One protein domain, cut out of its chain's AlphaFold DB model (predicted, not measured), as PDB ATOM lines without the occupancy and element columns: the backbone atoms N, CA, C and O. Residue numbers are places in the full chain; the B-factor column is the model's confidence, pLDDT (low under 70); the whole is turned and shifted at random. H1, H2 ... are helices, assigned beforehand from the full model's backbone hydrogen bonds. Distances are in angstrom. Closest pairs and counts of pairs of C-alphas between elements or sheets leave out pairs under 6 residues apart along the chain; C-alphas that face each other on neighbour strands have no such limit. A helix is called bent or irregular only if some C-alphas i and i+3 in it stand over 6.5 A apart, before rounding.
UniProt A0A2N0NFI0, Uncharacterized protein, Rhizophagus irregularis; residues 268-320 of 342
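Overview. This is residues 268 to 320 of the 342 residues of an uncharacterized protein of Rhizophagus irregularis (UniProt A0A2N0NFI0). A long helix, H2, and a short one, H1, stand at opposite ends of an elongated body, with winding stretches of chain between them and no helix-to-helix contact. The long opening stretch, residues 268 to 286, begins on the side of H2 and loops across the space between the helices to reach H1; residues 294 to 302 then lead back to H2. The printed part has 53 residues with two named helices, H1 then H2, and no named strand; the class is all helix, though under half of the residues, 25 of 53, are in named elements. It is only just compact, close to loose, with a radius of gyration of the C-alphas of 11.8 A and spans of 37 by 21 by 17 A.

Along the chain. The printed part begins with C-alpha 268 at (196.481, 131.378, 145.462), and residues 268 to 286 hold no named element. H1, residues 287 to 293, starts at C-alpha 287 at (177.359, 137.774, 130.572) and is 10.1 A long from first to last C-alpha. H2, residues 303 to 320, is 25.5 A long and ends at C-alpha 320 at (198.865, 148.032, 149.274).

Arrangement. H1 and H2 are apart, with no C-alpha of the one within 8 A of the other. A short link of 9 residues joins them. In H1 and H2 every O i to N i+4 pair is within hydrogen-bond range, and neither helix is bent.

Size, cuts and confidence. The two C-alphas farthest apart are those of Lys 292, in H1, and Leu 320, the last residue of H2, at 37.6 A. The C-alphas of Val 268 and Leu 320, first and last printed, are 17.3 A apart. The printed part has no cut. Its mean pLDDT is 80.2, and residues 272 to 274 are under 70.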
ATOM      1  N   VAL A 268     197.553 132.169 144.824       72.75
ATOM      2  CA  VAL A 268     196.481 131.378 145.462       72.75
ATOM      3  C   VAL A 268     195.527 132.225 146.325       72.75
ATOM      4  O   VAL A 268     194.315 132.056 146.190       72.75
ATOM      5  N   PRO A 269     195.998 133.182 147.154       75.88
ATOM      6  CA  PRO A 269     195.112 134.030 147.955       75.88
ATOM      7  C   PRO A 269     194.336 135.073 147.139       75.88
ATOM      8  O   PRO A 269     193.371 135.644 147.645       75.88
ATOM      9  N   LEU A 270     194.776 135.356 145.909       71.88
ATOM     10  CA  LEU A 270     194.250 136.414 145.047       71.88
ATOM     11  C   LEU A 270     193.319 135.887 143.950       71.88
ATOM     12  O   LEU A 270     192.773 136.695 143.204       71.88
ATOM     13  N   ILE A 271     193.124 134.564 143.848       74.75
ATOM     14  CA  ILE A 271     192.235 133.949 142.855       74.75
ATOM     15  C   ILE A 271     190.786 134.403 143.126       74.75
ATOM     16  O   ILE A 271     190.207 134.025 144.148       74.75
ATOM     17  N   PRO A 272     190.168 135.191 142.231       66.00
ATOM     18  CA  PRO A 272     188.765 135.567 142.330       66.00
ATOM     19  C   PRO A 272     187.850 134.351 142.135       66.00
ATOM     20  O   PRO A 272     188.165 133.420 141.398       66.00
ATOM     21  N   GLU A 273     186.663 134.380 142.742       64.56
ATOM     22  CA  GLU A 273     185.657 133.312 142.597       64.56
ATOM     23  C   GLU A 273     185.042 133.240 141.179       64.56
ATOM     24  O   GLU A 273     184.361 132.270 140.831       64.56
ATOM     25  N   GLU A 274     185.249 134.270 140.350       67.88
ATOM     26  CA  GLU A 274     184.711 134.362 138.992       67.88
ATOM     27  C   GLU A 274     185.666 133.769 137.944       67.88
ATOM     28  O   GLU A 274     186.884 133.820 138.070       67.88
ATOM     29  N   ARG A 275     185.103 133.190 136.875       77.25
ATOM     30  CA  ARG A 275     185.892 132.605 135.779       77.25
ATOM     31  C   ARG A 275     186.408 133.701 134.847       77.25
ATOM     32  O   ARG A 275     185.606 134.519 134.400       77.25
ATOM     33  N   PHE A 276     187.685 133.638 134.479       80.06
ATOM     34  CA  PHE A 276     188.297 134.567 133.529       80.06
ATOM     35  C   PHE A 276     188.028 134.188 132.081       80.06
ATOM     36  O   PHE A 276     187.967 133.007 131.740       80.06
ATOM     37  N   TYR A 277     187.939 135.196 131.228       83.88
ATOM     38  CA  TYR A 277     187.902 135.071 129.779       83.88
ATOM     39  C   TYR A 277     188.995 135.958 129.179       83.88
ATOM     40  O   TYR A 277     189.559 136.817 129.858       83.88
ATOM     41  N   ASP A 278     189.301 135.728 127.909       73.31
ATOM     42  CA  ASP A 278     190.299 136.505 127.180       73.31
ATOM     43  C   ASP A 278     189.943 138.012 127.147       73.31
ATOM     44  O   ASP A 278     188.763 138.353 127.012       73.31
ATOM     45  N   GLY A 279     190.939 138.898 127.314       74.00
ATOM     46  CA  GLY A 279     190.753 140.365 127.335       74.00
ATOM     47  C   GLY A 279     191.367 141.163 128.507       74.00
ATOM     48  O   GLY A 279     191.213 142.385 128.547       74.00
ATOM     49  N   GLY A 280     192.071 140.534 129.457       74.06
ATOM     50  CA  GLY A 280     192.685 141.239 130.607       74.06
ATOM     51  C   GLY A 280     191.685 141.642 131.708       74.06
ATOM     52  O   GLY A 280     190.480 141.411 131.570       74.06
ATOM     53  N   VAL A 281     192.159 142.196 132.833       73.62
ATOM     54  CA  VAL A 281     191.335 142.462 134.042       73.62
ATOM     55  C   VAL A 281     190.183 143.428 133.765       73.62
ATOM     56  O   VAL A 281     189.073 143.245 134.268       73.62
ATOM     57  N   HIS A 282     190.411 144.434 132.923       73.19
ATOM     58  CA  HIS A 282     189.437 145.498 132.680       73.19
ATOM     59  C   HIS A 282     188.485 145.256 131.498       73.19
ATOM     60  O   HIS A 282     187.446 145.911 131.441       73.19
ATOM     61  N   ASN A 283     188.770 144.302 130.600       78.81
ATOM     62  CA  ASN A 283     187.925 144.036 129.423       78.81
ATOM     63  C   ASN A 283     187.244 142.664 129.466       78.81
ATOM     64  O   ASN A 283     187.023 142.035 128.432       78.81
ATOM     65  N   GLN A 284     186.882 142.195 130.663       83.25
ATOM     66  CA  GLN A 284     186.134 140.949 130.801       83.25
ATOM     67  C   GLN A 284     184.773 141.043 130.074       83.25
ATOM     68  O   GLN A 284     184.013 141.995 130.288       83.25
ATOM     69  N   PRO A 285     184.428 140.060 129.219       79.56
ATOM     70  CA  PRO A 285     183.210 140.090 128.426       79.56
ATOM     71  C   PRO A 285     181.968 140.016 129.313       79.56
ATOM     72  O   PRO A 285     181.893 139.285 130.303       79.56
ATOM     73  N   SER A 286     180.928 140.742 128.914       78.88
ATOM     74  CA  SER A 286     179.653 140.727 129.626       78.88
ATOM     75  C   SER A 286     178.973 139.351 129.552       78.88
ATOM     76  O   SER A 286     179.137 138.580 128.601       78.88
ATOM     77  N   ARG A 287     178.109 139.047 130.531       77.94
ATOM     78  CA  ARG A 287     177.359 137.774 130.572       77.94
ATOM     79  C   ARG A 287     176.529 137.513 129.309       77.94
ATOM     80  O   ARG A 287     176.328 136.353 128.946       77.94
ATOM     81  N   SER A 288     176.031 138.561 128.652       74.88
ATOM     82  CA  SER A 288     175.297 138.447 127.387       74.88
ATOM     83  C   SER A 288     176.220 138.041 126.235       74.88
ATOM     84  O   SER A 288     175.858 137.144 125.475       74.88
ATOM     85  N   GLN A 289     177.424 138.615 126.144       82.19
ATOM     86  CA  GLN A 289     178.431 138.253 125.139       82.19
ATOM     87  C   GLN A 289     178.928 136.816 125.323       82.19
ATOM     88  O   GLN A 289     178.967 136.065 124.350       82.19
ATOM     89  N   ILE A 290     179.196 136.394 126.564       84.50
ATOM     90  CA  ILE A 290     179.617 135.017 126.871       84.50
ATOM     91  C   ILE A 290     178.572 134.004 126.384       84.50
ATOM     92  O   ILE A 290     178.922 133.008 125.756       84.50
ATOM     93  N   ARG A 291     177.279 134.263 126.625       81.88
ATOM     94  CA  ARG A 291     176.187 133.381 126.171       81.88
ATOM     95  C   ARG A 291     175.994 133.416 124.658       81.88
ATOM     96  O   ARG A 291     175.826 132.361 124.055       81.88
ATOM     97  N   LYS A 292     176.016 134.610 124.057       85.94
ATOM     98  CA  LYS A 292     175.805 134.813 122.615       85.94
ATOM     99  C   LYS A 292     176.906 134.151 121.783       85.94
ATOM    100  O   LYS A 292     176.603 133.523 120.777       85.94
ATOM    101  N   HIS A 293     178.155 134.257 122.234       82.75
ATOM    102  CA  HIS A 293     179.332 133.755 121.521       82.75
ATOM    103  C   HIS A 293     179.881 132.435 122.081       82.75
ATOM    104  O   HIS A 293     180.884 131.939 121.584       82.75
ATOM    105  N   LYS A 294     179.225 131.848 123.095       84.06
ATOM    106  CA  LYS A 294     179.629 130.589 123.750       84.06
ATOM    107  C   LYS A 294     181.110 130.584 124.165       84.06
ATOM    108  O   LYS A 294     181.815 129.596 123.958       84.06
ATOM    109  N   LEU A 295     181.572 131.697 124.740       83.75
ATOM    110  CA  LEU A 295     182.973 131.868 125.135       83.75
ATOM    111  C   LEU A 295     183.355 130.854 126.215       83.75
ATOM    112  O   LEU A 295     182.580 130.585 127.138       83.75
ATOM    113  N   LYS A 296     184.564 130.299 126.098       82.75
ATOM    114  CA  LYS A 296     185.134 129.385 127.089       82.75
ATOM    115  C   LYS A 296     186.027 130.169 128.052       82.75
ATOM    116  O   LYS A 296     186.748 131.055 127.597       82.75
ATOM    117  N   PRO A 297     185.978 129.860 129.355       86.50
ATOM    118  CA  PRO A 297     186.871 130.486 130.313       86.50
ATOM    119  C   PRO A 297     188.315 130.027 130.085       86.50
ATOM    120  O   PRO A 297     188.549 128.918 129.594       86.50
ATOM    121  N   LEU A 298     189.271 130.869 130.474       84.31
ATOM    122  CA  LEU A 298     190.691 130.547 130.439       84.31
ATOM    123  C   LEU A 298     190.974 129.336 131.329       84.31
ATOM    124  O   LEU A 298     190.446 129.209 132.439       84.31
ATOM    125  N   LYS A 299     191.816 128.429 130.830       82.31
ATOM    126  CA  LYS A 299     192.231 127.250 131.586       82.31
ATOM    127  C   LYS A 299     193.172 127.697 132.703       82.31
ATOM    128  O   LYS A 299     194.148 128.392 132.435       82.31
ATOM    129  N   VAL A 300     192.881 127.290 133.934       80.38
ATOM    130  CA  VAL A 300     193.734 127.553 135.101       80.38
ATOM    131  C   VAL A 300     195.158 127.057 134.819       80.38
ATOM    132  O   VAL A 300     195.328 125.942 134.324       80.38
ATOM    133  N   GLY A 301     196.157 127.910 135.061       73.56
ATOM    134  CA  GLY A 301     197.573 127.625 134.785       73.56
ATOM    135  C   GLY A 301     198.006 127.778 133.319       73.56
ATOM    136  O   GLY A 301     199.171 127.557 133.011       73.56
ATOM    137  N   SER A 302     197.107 128.154 132.400       81.06
ATOM    138  CA  SER A 302     197.510 128.571 131.045       81.06
ATOM    139  C   SER A 302     198.294 129.888 131.069       81.06
ATOM    140  O   SER A 302     198.094 130.704 131.963       81.06
ATOM    141  N   GLU A 303     199.141 130.132 130.067       81.38
ATOM    142  CA  GLU A 303     199.936 131.368 129.945       81.38
ATOM    143  C   GLU A 303     199.059 132.629 130.002       81.38
ATOM    144  O   GLU A 303     199.314 133.538 130.787       81.38
ATOM    145  N   ALA A 304     197.936 132.629 129.276       80.69
ATOM    146  CA  ALA A 304     196.963 133.721 129.314       80.69
ATOM    147  C   ALA A 304     196.294 133.887 130.694       80.69
ATOM    148  O   ALA A 304     195.974 135.001 131.106       80.69
ATOM    149  N   TRP A 305     196.086 132.790 131.432       85.44
ATOM    150  CA  TRP A 305     195.570 132.835 132.802       85.44
ATOM    151  C   TRP A 305     196.612 133.388 133.785       85.44
ATOM    152  O   TRP A 305     196.264 134.181 134.655       85.44
ATOM    153  N   LEU A 306     197.886 133.018 133.627       82.62
ATOM    154  CA  LEU A 306     198.986 133.525 134.451       82.62
ATOM    155  C   LEU A 306     199.220 135.022 134.219       82.62
ATOM    156  O   LEU A 306     199.323 135.758 135.195       82.62
ATOM    157  N   ALA A 307     199.190 135.485 132.966       83.69
ATOM    158  CA  ALA A 307     199.274 136.908 132.630       83.69
ATOM    159  C   ALA A 307     198.129 137.722 133.266       83.69
ATOM    160  O   ALA A 307     198.331 138.821 133.778       83.69
ATOM    161  N   HIS A 308     196.919 137.153 133.301       83.69
ATOM    162  CA  HIS A 308     195.779 137.773 133.975       83.69
ATOM    163  C   HIS A 308     195.969 137.849 135.499       83.69
ATOM    164  O   HIS A 308     195.648 138.858 136.126       83.69
ATOM    165  N   MET A 309     196.513 136.793 136.109       84.38
ATOM    166  CA  MET A 309     196.814 136.772 137.542       84.38
ATOM    167  C   MET A 309     197.937 137.737 137.925       84.38
ATOM    168  O   MET A 309     197.868 138.359 138.984       84.38
ATOM    169  N   GLU A 310     198.931 137.909 137.057       85.06
ATOM    170  CA  GLU A 310     199.995 138.892 137.230       85.06
ATOM    171  C   GLU A 310     199.440 140.327 137.232       85.06
ATOM    172  O   GLU A 310     199.799 141.134 138.091       85.06
ATOM    173  N   GLU A 311     198.487 140.641 136.349       86.38
ATOM    174  CA  GLU A 311     197.803 141.940 136.329       86.38
ATOM    175  C   GLU A 311     197.036 142.200 137.641       86.38
ATOM    176  O   GLU A 311     197.168 143.271 138.242       86.38
ATOM    177  N   ILE A 312     196.305 141.198 138.147       84.75
ATOM    178  CA  ILE A 312     195.607 141.267 139.445       84.75
ATOM    179  C   ILE A 312     196.599 141.494 140.589       84.75
ATOM    180  O   ILE A 312     196.361 142.327 141.469       84.75
ATOM    181  N   HIS A 313     197.718 140.773 140.582       85.69
ATOM    182  CA  HIS A 313     198.756 140.898 141.596       85.69
ATOM    183  C   HIS A 313     199.414 142.284 141.577       85.69
ATOM    184  O   HIS A 313     199.579 142.905 142.625       85.69
ATOM    185  N   ASN A 314     199.693 142.835 140.397       85.88
ATOM    186  CA  ASN A 314     200.243 144.182 140.256       85.88
ATOM    187  C   ASN A 314     199.266 145.264 140.745       85.88
ATOM    188  O   ASN A 314     199.682 146.232 141.388       85.88
ATOM    189  N   ILE A 315     197.961 145.095 140.505       85.81
ATOM    190  CA  ILE A 315     196.920 145.966 141.076       85.81
ATOM    191  C   ILE A 315     196.897 145.843 142.607       85.81
ATOM    192  O   ILE A 315     196.805 146.852 143.309       85.81
ATOM    193  N   HIS A 316     197.013 144.623 143.137       84.81
ATOM    194  CA  HIS A 316     197.059 144.378 144.576       84.81
ATOM    195  C   HIS A 316     198.255 145.077 145.242       84.81
ATOM    196  O   HIS A 316     198.065 145.776 146.239       84.81
ATOM    197  N   LEU A 317     199.454 144.972 144.658       83.25
ATOM    198  CA  LEU A 317     200.655 145.655 145.148       83.25
ATOM    199  C   LEU A 317     200.509 147.183 145.126       83.25
ATOM    200  O   LEU A 317     200.842 147.842 146.110       83.25
ATOM    201  N   LYS A 318     199.954 147.756 144.048       86.81
ATOM    202  CA  LYS A 318     199.692 149.206 143.960       86.81
ATOM    203  C   LYS A 318     198.719 149.687 145.038       86.81
ATOM    204  O   LYS A 318     198.943 150.734 145.641       86.81
ATOM    205  N   ASN A 319     197.661 148.921 145.305       83.94
ATOM    206  CA  ASN A 319     196.693 149.255 146.352       83.94
ATOM    207  C   ASN A 319     197.316 149.180 147.750       83.94
ATOM    208  O   ASN A 319     197.065 150.056 148.574       83.94
ATOM    209  N   LEU A 320     198.149 148.167 148.008       82.56
ATOM    210  CA  LEU A 320     198.865 148.032 149.274       82.56
ATOM    211  C   LEU A 320     199.814 149.216 149.504       82.56
ATOM    212  O   LEU A 320     199.823 149.782 150.596       82.56
TER     213      LEU A 320